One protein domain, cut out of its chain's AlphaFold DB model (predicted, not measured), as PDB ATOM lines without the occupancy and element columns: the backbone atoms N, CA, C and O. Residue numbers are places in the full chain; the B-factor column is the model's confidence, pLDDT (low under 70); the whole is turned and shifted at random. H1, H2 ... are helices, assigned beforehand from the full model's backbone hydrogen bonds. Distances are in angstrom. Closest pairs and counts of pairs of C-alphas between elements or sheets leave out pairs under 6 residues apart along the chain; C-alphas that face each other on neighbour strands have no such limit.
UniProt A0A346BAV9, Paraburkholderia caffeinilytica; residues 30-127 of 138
ATOM      1  N   HIS A  30     286.588 308.959 272.561       82.06
ATOM      2  CA  HIS A  30     285.907 309.116 273.865       82.06
ATOM      3  C   HIS A  30     284.809 310.175 273.939       82.06
ATOM      4  O   HIS A  30     283.741 309.944 274.507       82.06
ATOM      5  N   THR A  31     285.071 311.365 273.389       86.94
ATOM      6  CA  THR A  31     284.099 312.461 273.452       86.94
ATOM      7  C   THR A  31     282.838 312.113 272.669       86.94
ATOM      8  O   THR A  31     281.736 312.335 273.165       86.94
ATOM      9  N   LEU A  32     282.977 311.525 271.478       90.44
ATOM     10  CA  LEU A  32     281.834 311.125 270.660       90.44
ATOM     11  C   LEU A  32     281.024 310.024 271.351       90.44
ATOM     12  O   LEU A  32     279.804 310.139 271.455       90.44
ATOM     13  N   LEU A  33     281.694 309.005 271.893       89.81
ATOM     14  CA  LEU A  33     281.042 307.920 272.631       89.81
ATOM     15  C   LEU A  33     280.236 308.452 273.825       89.81
ATOM     16  O   LEU A  33     279.072 308.081 274.004       89.81
ATOM     17  N   ALA A  34     280.797 309.406 274.573       87.25
ATOM     18  CA  ALA A  34     280.105 310.078 275.671       87.25
ATOM     19  C   ALA A  34     278.868 310.861 275.208       87.25
ATOM     20  O   ALA A  34     277.828 310.843 275.876       87.25
ATOM     21  N   GLN A  35     278.958 311.547 274.067       89.94
ATOM     22  CA  GLN A  35     277.830 312.288 273.501       89.94
ATOM     23  C   GLN A  35     276.721 311.349 273.007       89.94
ATOM     24  O   GLN A  35     275.548 311.618 273.266       89.94
ATOM     25  N   ILE A  36     277.073 310.228 272.369       91.75
ATOM     26  CA  ILE A  36     276.117 309.192 271.943       91.75
ATOM     27  C   ILE A  36     275.395 308.604 273.163       91.75
ATOM     28  O   ILE A  36     274.164 308.540 273.181       91.75
ATOM     29  N   ALA A  37     276.137 308.243 274.213       88.31
ATOM     30  CA  ALA A  37     275.564 307.720 275.452       88.31
ATOM     31  C   ALA A  37     274.640 308.743 276.136       88.31
ATOM     32  O   ALA A  37     273.553 308.396 276.597       88.31
ATOM     33  N   THR A  38     275.035 310.019 276.151       84.25
ATOM     34  CA  THR A  38     274.207 311.106 276.695       84.25
ATOM     35  C   THR A  38     272.909 311.263 275.901       84.25
ATOM     36  O   THR A  38     271.840 311.372 276.498       84.25
ATOM     37  N   ALA A  39     272.974 311.232 274.567       88.69
ATOM     38  CA  ALA A  39     271.798 311.331 273.705       88.69
ATOM     39  C   ALA A  39     270.816 310.164 273.911       88.69
ATOM     40  O   ALA A  39     269.603 310.392 273.926       88.69
ATOM     41  N   ARG A  40     271.325 308.943 274.134       91.94
ATOM     42  CA  ARG A  40     270.510 307.771 274.492       91.94
ATOM     43  C   ARG A  40     269.837 307.949 275.854       91.94
ATOM     44  O   ARG A  40     268.620 307.838 275.948       91.94
ATOM     45  N   ALA A  41     270.595 308.361 276.870       85.00
ATOM     46  CA  ALA A  41     270.077 308.582 278.222       85.00
ATOM     47  C   ALA A  41     268.994 309.678 278.301       85.00
ATOM     48  O   ALA A  41     268.198 309.702 279.240       85.00
ATOM     49  N   VAL A  42     268.947 310.610 277.343       84.06
ATOM     50  CA  VAL A  42     267.845 311.581 277.231       84.06
ATOM     51  C   VAL A  42     266.532 310.892 276.848       84.06
ATOM     52  O   VAL A  42     265.481 311.259 277.366       84.06
ATOM     53  N   ILE A  43     266.583 309.894 275.966       85.31
ATOM     54  CA  ILE A  43     265.403 309.173 275.464       85.31
ATOM     55  C   ILE A  43     264.864 308.184 276.508       85.31
ATOM     56  O   ILE A  43     263.671 307.889 276.504       85.31
ATOM     57  N   ASP A  44     265.713 307.732 277.433       82.44
ATOM     58  CA  ASP A  44     265.323 306.861 278.550       82.44
ATOM     59  C   ASP A  44     264.571 307.610 279.669       82.44
ATOM     60  O   ASP A  44     264.026 307.000 280.591       82.44
ATOM     61  N   GLN A  45     264.531 308.945 279.615       76.81
ATOM     62  CA  GLN A  45     263.821 309.780 280.585       76.81
ATOM     63  C   GLN A  45     262.346 309.986 280.203       76.81
ATOM     64  O   GLN A  45     261.891 309.640 279.116       76.81
ATOM     65  N   SER A  46     261.560 310.589 281.103       82.69
ATOM     66  CA  SER A  46     260.198 311.016 280.762       82.69
ATOM     67  C   SER A  46     260.236 312.127 279.714       82.69
ATOM     68  O   SER A  46     260.812 313.196 279.949       82.69
ATOM     69  N   ARG A  47     259.565 311.908 278.573       84.50
ATOM     70  CA  ARG A  47     259.477 312.898 277.489       84.50
ATOM     71  C   ARG A  47     258.911 314.225 277.973       84.50
ATOM     72  O   ARG A  47     259.412 315.260 277.562       84.50
ATOM     73  N   GLU A  48     257.907 314.202 278.847       78.88
ATOM     74  CA  GLU A  48     257.280 315.410 279.405       78.88
ATOM     75  C   GLU A  48     258.274 316.243 280.219       78.88
ATOM     76  O   GLU A  48     258.324 317.467 280.105       78.88
ATOM     77  N   THR A  49     259.112 315.576 281.017       77.50
ATOM     78  CA  THR A  49     260.159 316.245 281.797       77.50
ATOM     79  C   THR A  49     261.211 316.861 280.879       77.50
ATOM     80  O   THR A  49     261.558 318.033 281.033       77.50
ATOM     81  N   ILE A  50     261.695 316.100 279.895       79.12
ATOM     82  CA  ILE A  50     262.726 316.582 278.974       79.12
ATOM     83  C   ILE A  50     262.201 317.693 278.059       79.12
ATOM     84  O   ILE A  50     262.905 318.681 277.845       79.12
ATOM     85  N   SER A  51     260.977 317.578 277.540       72.19
ATOM     86  CA  SER A  51     260.390 318.595 276.667       72.19
ATOM     87  C   SER A  51     260.123 319.902 277.411       72.19
ATOM     88  O   SER A  51     260.375 320.967 276.850       72.19
ATOM     89  N   SER A  52     259.729 319.849 278.692       77.12
ATOM     90  CA  SER A  52     259.624 321.047 279.538       77.12
ATOM     91  C   SER A  52     260.975 321.749 279.689       77.12
ATOM     92  O   SER A  52     261.074 322.958 279.477       77.12
ATOM     93  N   ILE A  53     262.040 320.995 279.990       72.62
ATOM     94  CA  ILE A  53     263.401 321.542 280.112       72.62
ATOM     95  C   ILE A  53     263.869 322.142 278.776       72.62
ATOM     96  O   ILE A  53     264.493 323.204 278.750       72.62
ATOM     97  N   ALA A  54     263.576 321.478 277.654       74.00
ATOM     98  CA  ALA A  54     263.923 321.967 276.323       74.00
ATOM     99  C   ALA A  54     263.170 323.261 275.968       74.00
ATOM    100  O   ALA A  54     263.780 324.194 275.443       74.00
ATOM    101  N   GLY A  55     261.879 323.345 276.303       72.75
ATOM    102  CA  GLY A  55     261.067 324.547 276.116       72.75
ATOM    103  C   GLY A  55     261.614 325.738 276.903       72.75
ATOM    104  O   GLY A  55     261.827 326.804 276.332       72.75
ATOM    105  N   GLU A  56     261.941 325.545 278.183       71.38
ATOM    106  CA  GLU A  56     262.565 326.588 279.012       71.38
ATOM    107  C   GLU A  56     263.900 327.073 278.428       71.38
ATOM    108  O   GLU A  56     264.147 328.277 278.350       71.38
ATOM    109  N   ARG A  57     264.748 326.147 277.958       68.00
ATOM    110  CA  ARG A  57     266.027 326.482 277.306       68.00
ATOM    111  C   ARG A  57     265.840 327.328 276.053       68.00
ATOM    112  O   ARG A  57     266.629 328.246 275.840       68.00
ATOM    113  N   LEU A  58     264.831 327.021 275.237       73.12
ATOM    114  CA  LEU A  58     264.551 327.754 274.002       73.12
ATOM    115  C   LEU A  58     264.090 329.190 274.288       73.12
ATOM    116  O   LEU A  58     264.414 330.102 273.530       73.12
ATOM    117  N   MET A  59     263.361 329.396 275.387       77.94
ATOM    118  CA  MET A  59     262.871 330.719 275.786       77.94
ATOM    119  C   MET A  59     263.947 331.576 276.480       77.94
ATOM    120  O   MET A  59     263.841 332.803 276.491       77.94
ATOM    121  N   ASP A  60     265.007 330.969 277.028       77.56
ATOM    122  CA  ASP A  60     266.136 331.678 277.645       77.56
ATOM    123  C   ASP A  60     267.358 331.749 276.705       77.56
ATOM    124  O   ASP A  60     268.163 330.819 276.570       77.56
ATOM    125  N   SER A  61     267.557 332.922 276.094       80.88
ATOM    126  CA  SER A  61     268.675 333.190 275.174       80.88
ATOM    127  C   SER A  61     270.076 333.052 275.794       80.88
ATOM    128  O   SER A  61     271.061 332.866 275.067       80.88
ATOM    129  N   ARG A  62     270.213 333.160 277.123       79.25
ATOM    130  CA  ARG A  62     271.490 332.962 277.823       79.25
ATOM    131  C   ARG A  62     271.798 331.475 277.934       79.25
ATOM    132  O   ARG A  62     272.929 331.080 277.665       79.25
ATOM    133  N   LEU A  63     270.808 330.664 278.290       67.94
ATOM    134  CA  LEU A  63     270.966 329.210 278.368       67.94
ATOM    135  C   LEU A  63     271.180 328.590 276.991       67.94
ATOM    136  O   LEU A  63     272.043 327.730 276.840       67.94
ATOM    137  N   SER A  64     270.465 329.078 275.977       71.75
ATOM    138  CA  SER A  64     270.688 328.674 274.586       71.75
ATOM    139  C   SER A  64     272.123 328.953 274.119       71.75
ATOM    140  O   SER A  64     272.738 328.094 273.487       71.75
ATOM    141  N   ARG A  65     272.699 330.115 274.469       80.06
ATOM    142  CA  ARG A  65     274.117 330.416 274.190       80.06
ATOM    143  C   ARG A  65     275.067 329.498 274.947       80.06
ATOM    144  O   ARG A  65     275.933 328.908 274.317       80.06
ATOM    145  N   LEU A  66     274.860 329.325 276.252       77.62
ATOM    146  CA  LEU A  66     275.704 328.462 277.081       77.62
ATOM    147  C   LEU A  66     275.778 327.032 276.526       77.62
ATOM    148  O   LEU A  66     276.860 326.478 276.391       77.62
ATOM    149  N   VAL A  67     274.630 326.450 276.168       76.19
ATOM    150  CA  VAL A  67     274.567 325.113 275.561       76.19
ATOM    151  C   VAL A  67     275.353 325.069 274.256       76.19
ATOM    152  O   VAL A  67     276.115 324.134 274.041       76.19
ATOM    153  N   ARG A  68     275.156 326.056 273.376       84.88
ATOM    154  CA  ARG A  68     275.842 326.104 272.083       84.88
ATOM    155  C   ARG A  68     277.357 326.188 272.263       84.88
ATOM    156  O   ARG A  68     278.080 325.484 271.566       84.88
ATOM    157  N   ASP A  69     277.819 327.012 273.195       83.44
ATOM    158  CA  ASP A  69     279.244 327.191 273.456       83.44
ATOM    159  C   ASP A  69     279.857 325.897 274.037       83.44
ATOM    160  O   ASP A  69     280.886 325.438 273.542       83.44
ATOM    161  N   LEU A  70     279.169 325.219 274.970       80.62
ATOM    162  CA  LEU A  70     279.576 323.892 275.466       80.62
ATOM    163  C   LEU A  70     279.636 322.845 274.343       80.62
ATOM    164  O   LEU A  70     280.609 322.099 274.243       80.62
ATOM    165  N   SER A  71     278.632 322.803 273.462       84.50
ATOM    166  CA  SER A  71     278.639 321.903 272.304       84.50
ATOM    167  C   SER A  71     279.795 322.205 271.344       84.50
ATOM    168  O   SER A  71     280.388 321.276 270.801       84.50
ATOM    169  N   ALA A  72     280.159 323.476 271.151       88.69
ATOM    170  CA  ALA A  72     281.290 323.863 270.305       88.69
ATOM    171  C   ALA A  72     282.638 323.377 270.868       88.69
ATOM    172  O   ALA A  72     283.532 322.978 270.111       88.69
ATOM    173  N   GLU A  73     282.788 323.363 272.193       86.12
ATOM    174  CA  GLU A  73     283.956 322.768 272.843       86.12
ATOM    175  C   GLU A  73     284.022 321.247 272.645       86.12
ATOM    176  O   GLU A  73     285.091 320.722 272.324       86.12
ATOM    177  N   GLU A  74     282.898 320.536 272.790       86.00
ATOM    178  CA  GLU A  74     282.842 319.090 272.528       86.00
ATOM    179  C   GLU A  74     283.163 318.779 271.061       86.00
ATOM    180  O   GLU A  74     283.952 317.879 270.782       86.00
ATOM    181  N   VAL A  75     282.642 319.570 270.116       91.75
ATOM    182  CA  VAL A  75     282.988 319.477 268.684       91.75
ATOM    183  C   VAL A  75     284.485 319.634 268.461       91.75
ATOM    184  O   VAL A  75     285.081 318.883 267.689       91.75
ATOM    185  N   SER A  76     285.113 320.582 269.150       92.88
ATOM    186  CA  SER A  76     286.553 320.813 269.031       92.88
ATOM    187  C   SER A  76     287.355 319.621 269.564       92.88
ATOM    188  O   SER A  76     288.302 319.180 268.913       92.88
ATOM    189  N   ARG A  77     286.936 319.032 270.693       89.00
ATOM    190  CA  ARG A  77     287.530 317.802 271.244       89.00
ATOM    191  C   ARG A  77     287.362 316.604 270.308       89.00
ATOM    192  O   ARG A  77     288.337 315.898 270.063       89.00
ATOM    193  N   MET A  78     286.169 316.400 269.747       89.31
ATOM    194  CA  MET A  78     285.901 315.309 268.800       89.31
ATOM    195  C   MET A  78     286.791 315.402 267.557       89.31
ATOM    196  O   MET A  78     287.356 314.394 267.142       89.31
ATOM    197  N   LYS A  79     286.985 316.610 267.010       90.62
ATOM    198  CA  LYS A  79     287.875 316.830 265.858       90.62
ATOM    199  C   LYS A  79     289.334 316.476 266.148       90.62
ATOM    200  O   LYS A  79     290.017 315.999 265.254       90.62
ATOM    201  N   ILE A  80     289.807 316.709 267.374       91.06
ATOM    202  CA  ILE A  80     291.181 316.381 267.790       91.06
ATOM    203  C   ILE A  80     291.353 314.870 268.004       91.06
ATOM    204  O   ILE A  80     292.407 314.322 267.707       91.06
ATOM    205  N   GLN A  81     290.330 314.203 268.544       86.81
ATOM    206  CA  GLN A  81     290.385 312.783 268.911       86.81
ATOM    207  C   GLN A  81     290.129 311.823 267.744       86.81
ATOM    208  O   GLN A  81     290.393 310.629 267.879       86.81
ATOM    209  N   SER A  82     289.556 312.309 266.642       87.00
ATOM    210  CA  SER A  82     289.110 311.459 265.544       87.00
ATOM    211  C   SER A  82     290.137 311.329 264.425       87.00
ATOM    212  O   SER A  82     290.756 312.306 264.007       87.00
ATOM    213  N   THR A  83     290.254 310.114 263.891       86.12
ATOM    214  CA  THR A  83     290.961 309.828 262.638       86.12
ATOM    215  C   THR A  83     290.161 310.239 261.397       86.12
ATOM    216  O   THR A  83     290.755 310.453 260.346       86.12
ATOM    217  N   ASP A  84     288.835 310.367 261.514       89.44
ATOM    218  CA  ASP A  84     287.923 310.903 260.494       89.44
ATOM    219  C   ASP A  84     286.954 311.906 261.156       89.44
ATOM    220  O   ASP A  84     285.853 311.542 261.594       89.44
ATOM    221  N   PRO A  85     287.368 313.181 261.299       91.12
ATOM    222  CA  PRO A  85     286.579 314.189 261.998       91.12
ATOM    223  C   PRO A  85     285.199 314.435 261.389       91.12
ATOM    224  O   PRO A  85     284.261 314.732 262.125       91.12
ATOM    225  N   GLU A  86     285.050 314.331 260.067       93.81
ATOM    226  CA  GLU A  86     283.767 314.574 259.402       93.81
ATOM    227  C   GLU A  86     282.771 313.460 259.714       93.81
ATOM    228  O   GLU A  86     281.630 313.740 260.090       93.81
ATOM    229  N   LEU A  87     283.216 312.200 259.651       93.38
ATOM    230  CA  LEU A  87     282.381 311.063 260.021       93.38
ATOM    231  C   LEU A  87     281.990 311.105 261.503       93.38
ATOM    232  O   LEU A  87     280.831 310.853 261.838       93.38
ATOM    233  N   SER A  88     282.907 311.492 262.394       92.62
ATOM    234  CA  SER A  88     282.587 311.656 263.818       92.62
ATOM    235  C   SER A  88     281.530 312.728 264.063       92.62
ATOM    236  O   SER A  88     280.645 312.540 264.898       92.62
ATOM    237  N   LEU A  89     281.580 313.847 263.332       94.81
ATOM    238  CA  LEU A  89     280.564 314.896 263.440       94.81
ATOM    239  C   LEU A  89     279.224 314.448 262.859       94.81
ATOM    240  O   LEU A  89     278.189 314.755 263.444       94.81
ATOM    241  N   LEU A  90     279.230 313.675 261.771       96.06
ATOM    242  CA  LEU A  90     278.010 313.077 261.231       96.06
ATOM    243  C   LEU A  90     277.356 312.134 262.248       96.06
ATOM    244  O   LEU A  90     276.144 312.190 262.448       96.06
ATOM    245  N   HIS A  91     278.148 311.297 262.922       94.94
ATOM    246  CA  HIS A  91     277.640 310.429 263.980       94.94
ATOM    247  C   HIS A  91     277.102 311.228 265.172       94.94
ATOM    248  O   HIS A  91     276.040 310.903 265.706       94.94
ATOM    249  N   TRP A  92     277.793 312.299 265.565       94.88
ATOM    250  CA  TRP A  92     277.324 313.182 266.628       94.88
ATOM    251  C   TRP A  92     275.975 313.823 266.286       94.88
ATOM    252  O   TRP A  92     275.033 313.709 267.071       94.88
ATOM    253  N   GLU A  93     275.842 314.420 265.100       96.69
ATOM    254  CA  GLU A  93     274.589 315.026 264.632       96.69
ATOM    255  C   GLU A  93     273.463 313.992 264.499       96.69
ATOM    256  O   GLU A  93     272.319 314.275 264.855       96.69
ATOM    257  N   ALA A  94     273.768 312.759 264.079       96.44
ATOM    258  CA  ALA A  94     272.787 311.676 264.051       96.44
ATOM    259  C   ALA A  94     272.244 311.357 265.458       96.44
ATOM    260  O   ALA A  94     271.028 311.256 265.640       96.44
ATOM    261  N   ALA A  95     273.116 311.260 266.470       94.62
ATOM    262  CA  ALA A  95     272.698 311.072 267.861       94.62
ATOM    263  C   ALA A  95     271.832 312.239 268.363       94.62
ATOM    264  O   ALA A  95     270.772 312.014 268.959       94.62
ATOM    265  N   GLN A  96     272.255 313.480 268.095       93.06
ATOM    266  CA  GLN A  96     271.506 314.677 268.491       93.06
ATOM    267  C   GLN A  96     270.138 314.737 267.806       93.06
ATOM    268  O   GLN A  96     269.138 314.990 268.474       93.06
ATOM    269  N   GLY A  97     270.059 314.448 266.506       93.38
ATOM    270  CA  GLY A  97     268.812 314.444 265.741       93.38
ATOM    271  C   GLY A  97     267.819 313.387 266.228       93.38
ATOM    272  O   GLY A  97     266.627 313.676 266.382       93.38
ATOM    273  N   MET A  98     268.296 312.181 266.551       94.62
ATOM    274  CA  MET A  98     267.454 311.139 267.152       94.62
ATOM    275  C   MET A  98     266.883 311.593 268.499       94.62
ATOM    276  O   MET A  98     265.672 311.500 268.709       94.62
ATOM    277  N   SER A  99     267.725 312.149 269.374       90.12
ATOM    278  CA  SER A  99     267.297 312.679 270.670       90.12
ATOM    279  C   SER A  99     266.308 313.838 270.513       90.12
ATOM    280  O   SER A  99     265.200 313.789 271.046       90.12
ATOM    281  N   LEU A 100     266.638 314.837 269.694       89.50
ATOM    282  CA  LEU A 100     265.811 316.020 269.469       89.50
ATOM    283  C   LEU A 100     264.442 315.670 268.879       89.50
ATOM    284  O   LEU A 100     263.424 316.158 269.367       89.50
ATOM    285  N   SER A 101     264.391 314.803 267.863       92.00
ATOM    286  CA  SER A 101     263.117 314.382 267.265       92.00
ATOM    287  C   SER A 101     262.204 313.687 268.283       92.00
ATOM    288  O   SER A 101     260.984 313.870 268.248       92.00
ATOM    289  N   TRP A 102     262.778 312.928 269.223       92.62
ATOM    290  CA  TRP A 102     262.034 312.296 270.309       92.62
ATOM    291  C   TRP A 102     261.539 313.325 271.333       92.62
ATOM    292  O   TRP A 102     260.361 313.292 271.697       92.62
ATOM    293  N   VAL A 103     262.386 314.285 271.725       87.50
ATOM    294  CA  VAL A 103     262.023 315.384 272.641       87.50
ATOM    295  C   VAL A 103     260.868 316.216 272.088       87.50
ATOM    296  O   VAL A 103     259.940 316.552 272.822       87.50
ATOM    297  N   LEU A 104     260.894 316.511 270.788       88.19
ATOM    298  CA  LEU A 104     259.847 317.262 270.093       88.19
ATOM    299  C   LEU A 104     258.565 316.444 269.855       88.19
ATOM    300  O   LEU A 104     257.560 317.000 269.425       88.19
ATOM    301  N   GLY A 105     258.582 315.132 270.110       90.38
ATOM    302  CA  GLY A 105     257.436 314.254 269.871       90.38
ATOM    303  C   GLY A 105     257.143 313.986 268.390       90.38
ATOM    304  O   GLY A 105     256.049 313.531 268.074       90.38
ATOM    305  N   ILE A 106     258.107 314.239 267.499       93.69
ATOM    306  CA  ILE A 106     257.985 314.037 266.044       93.69
ATOM    307  C   ILE A 106     258.731 312.790 265.549       93.69
ATOM    308  O   ILE A 106     258.759 312.523 264.351       93.69
ATOM    309  N   CYS A 107     259.369 312.037 266.449       93.06
ATOM    310  CA  CYS A 107     260.084 310.815 266.098       93.06
ATOM    311  C   CYS A 107     259.100 309.715 265.648       93.06
ATOM    312  O   CYS A 107     258.279 309.282 266.461       93.06
ATOM    313  N   PRO A 108     259.199 309.210 264.403       94.38
ATOM    314  CA  PRO A 108     258.310 308.159 263.901       94.38
ATOM    315  C   PRO A 108     258.773 306.744 264.285       94.38
ATOM    316  O   PRO A 108     258.074 305.769 264.024       94.38
ATOM    317  N   LEU A 109     259.975 306.608 264.855       95.06
ATOM    318  CA  LEU A 109     260.607 305.319 265.118       95.06
ATOM    319  C   LEU A 109     260.107 304.711 266.432       95.06
ATOM    320  O   LEU A 109     259.960 305.412 267.436       95.06
ATOM    321  N   SER A 110     259.925 303.388 266.450       95.00
ATOM    322  CA  SER A 110     259.675 302.634 267.684       95.00
ATOM    323  C   SER A 110     260.877 302.704 268.637       95.00
ATOM    324  O   SER A 110     261.996 302.996 268.215       95.00
ATOM    325  N   ALA A 111     260.654 302.420 269.926       93.12
ATOM    326  CA  ALA A 111     261.732 302.356 270.919       93.12
ATOM    327  C   ALA A 111     262.822 301.353 270.509       93.12
ATOM    328  O   ALA A 111     263.978 301.738 270.389       93.12
ATOM    329  N   GLU A 112     262.422 300.133 270.142       95.50
ATOM    330  CA  GLU A 112     263.328 299.080 269.666       95.50
ATOM    331  C   GLU A 112     264.182 299.527 268.468       95.50
ATOM    332  O   GLU A 112     265.380 299.262 268.402       95.50
ATOM    333  N   THR A 113     263.587 300.238 267.504       96.88
ATOM    334  CA  THR A 113     264.341 300.735 266.347       96.88
ATOM    335  C   THR A 113     265.318 301.837 266.741       96.88
ATOM    336  O   THR A 113     266.433 301.842 266.229       96.88
ATOM    337  N   ARG A 114     264.953 302.739 267.663       95.31
ATOM    338  CA  ARG A 114     265.897 303.742 268.181       95.31
ATOM    339  C   ARG A 114     267.068 303.081 268.903       95.31
ATOM    340  O   ARG A 114     268.201 303.452 268.628       95.31
ATOM    341  N   ASP A 115     266.806 302.091 269.754       94.69
ATOM    342  CA  ASP A 115     267.853 301.356 270.472       94.69
ATOM    343  C   ASP A 115     268.856 300.716 269.512       94.69
ATOM    344  O   ASP A 115     270.052 300.983 269.613       94.69
ATOM    345  N   ARG A 116     268.367 299.991 268.496       96.69
ATOM    346  CA  ARG A 116     269.229 299.404 267.457       96.69
ATOM    347  C   ARG A 116     270.061 300.446 266.710       96.69
ATOM    348  O   ARG A 116     271.195 300.162 266.336       96.69
ATOM    349  N   LEU A 117     269.516 301.639 266.463       96.94
ATOM    350  CA  LEU A 117     270.260 302.717 265.808       96.94
ATOM    351  C   LEU A 117     271.343 303.307 266.719       96.94
ATOM    352  O   LEU A 117     272.422 303.621 266.221       96.94
ATOM    353  N   PHE A 118     271.103 303.424 268.028       95.50
ATOM    354  CA  PHE A 118     272.146 303.817 268.982       95.50
ATOM    355  C   PHE A 118     273.246 302.765 269.095       95.50
ATOM    356  O   PHE A 118     274.420 303.134 269.087       95.50
ATOM    357  N   ASP A 119     272.886 301.481 269.145       94.94
ATOM    358  CA  ASP A 119     273.856 300.380 269.149       94.94
ATOM    359  C   ASP A 119     274.709 300.424 267.875       94.94
ATOM    360  O   ASP A 119     275.939 300.439 267.939       94.94
ATOM    361  N   ARG A 120     274.065 300.595 266.713       94.25
ATOM    362  CA  ARG A 120     274.753 300.739 265.425       94.25
ATOM    363  C   ARG A 120     275.702 301.938 265.398       94.25
ATOM    364  O   ARG A 120     276.805 301.834 264.872       94.25
ATOM    365  N   LEU A 121     275.280 303.076 265.942       93.31
ATOM    366  CA  LEU A 121     276.086 304.293 265.989       93.31
ATOM    367  C   LEU A 121     277.313 304.134 266.899       93.31
ATOM    368  O   LEU A 121     278.398 304.625 266.578       93.31
ATOM    369  N   HIS A 122     277.148 303.421 268.016       90.31
ATOM    370  CA  HIS A 122     278.237 303.070 268.920       90.31
ATOM    371  C   HIS A 122     279.246 302.132 268.238       90.31
ATOM    372  O   HIS A 122     280.439 302.425 268.230       90.31
ATOM    373  N   GLU A 123     278.774 301.061 267.592       89.38
ATOM    374  CA  GLU A 123     279.616 300.111 266.850       89.38
ATOM    375  C   GLU A 123     280.430 300.780 265.733       89.38
ATOM    376  O   GLU A 123     281.626 300.522 265.595       89.38
ATOM    377  N   GLU A 124     279.801 301.643 264.928       87.25
ATOM    378  CA  GLU A 124     280.483 302.359 263.840       87.25
ATOM    379  C   GLU A 124     281.521 303.361 264.362       87.25
ATOM    380  O   GLU A 124     282.523 303.597 263.694       87.25
ATOM    381  N   THR A 125     281.321 303.918 265.560       84.62
ATOM    382  CA  THR A 125     282.290 304.829 266.192       84.62
ATOM    383  C   THR A 125     283.525 304.089 266.711       84.62
ATOM    384  O   THR A 125     284.631 304.622 266.658       84.62
ATOM    385  N   GLN A 126     283.346 302.855 267.187       80.31
ATOM    386  CA  GLN A 126     284.426 302.016 267.712       80.31
ATOM    387  C   GLN A 126     285.268 301.357 266.609       80.31
ATOM    388  O   GLN A 126     286.387 300.908 266.859       80.31
ATOM    389  N   ARG A 127     284.754 301.269 265.374       76.88
ATOM    390  CA  ARG A 127     285.497 300.662 264.268       76.88
ATOM    391  C   ARG A 127     286.591 301.629 263.783       76.88
ATOM    392  O   ARG A 127     286.281 302.771 263.450       76.88
TER     393      ARG A 127
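AT A GLANCE: This is residues 30 to 127 of the 138 residues of a protein of Paraburkholderia caffeinilytica (UniProt A0A346BAV9). Three nearly parallel helices, H1, H4 and H5, pack in a triangle; H3 slants away from H1 and H4 as a V, and H2 crosses the V's open end, leaving the space between H1 and H3 open. H1, H3, H4 and H5 make an up-and-down bundle, each running against the one before it. The printed part has 98 residues with five named helices, H1 to H5 in order, and no named strand: all helix. It is compact, with a radius of gyration of the C-alphas of 13.9 A, and flat, 37 by 34 by 16 A.

HOW THE PARTS SIT: Start with H1, residues 30 to 43; it touches H4, residues 85 to 103, the same way at a shallow tilt of 13 degrees, closest at C-alphas 39 and 99, 5.6 A. H4 is the hub, touching four helices. With residues 102 to 103 alone it touches H2, residues 47 to 59, closest at C-alphas 51 and 103, 5.4 A. H3, residues 61 to 81, forms a hairpin with H4, closest at C-alphas 79 and 85, 4.9 A. H5, residues 111 to 126, forms another with H4, closest at C-alphas 91 and 121, 6.6 A; H5 and H3 are apart. Every O i to N i+4 pair is within hydrogen-bond range in H2, H3, H4 and H5; in H1, 9 of 10 are.

IN THESE COORDINATES: Find C-alpha 30 at (285.907, 309.116, 273.865), where H1 begins its 20.6 A. H2 is 18.2 A long, H3 30.4 A, H4 26.8 A and H5 22.9 A, ending at C-alpha 126, (284.426, 302.016, 267.712).

THE WHOLE: The C-alphas farthest apart, of Met 59 and Arg 127, are 39.3 A apart. The printed part has no cut and no long link. Look for pLDDT under 70 at residues 57 and 63.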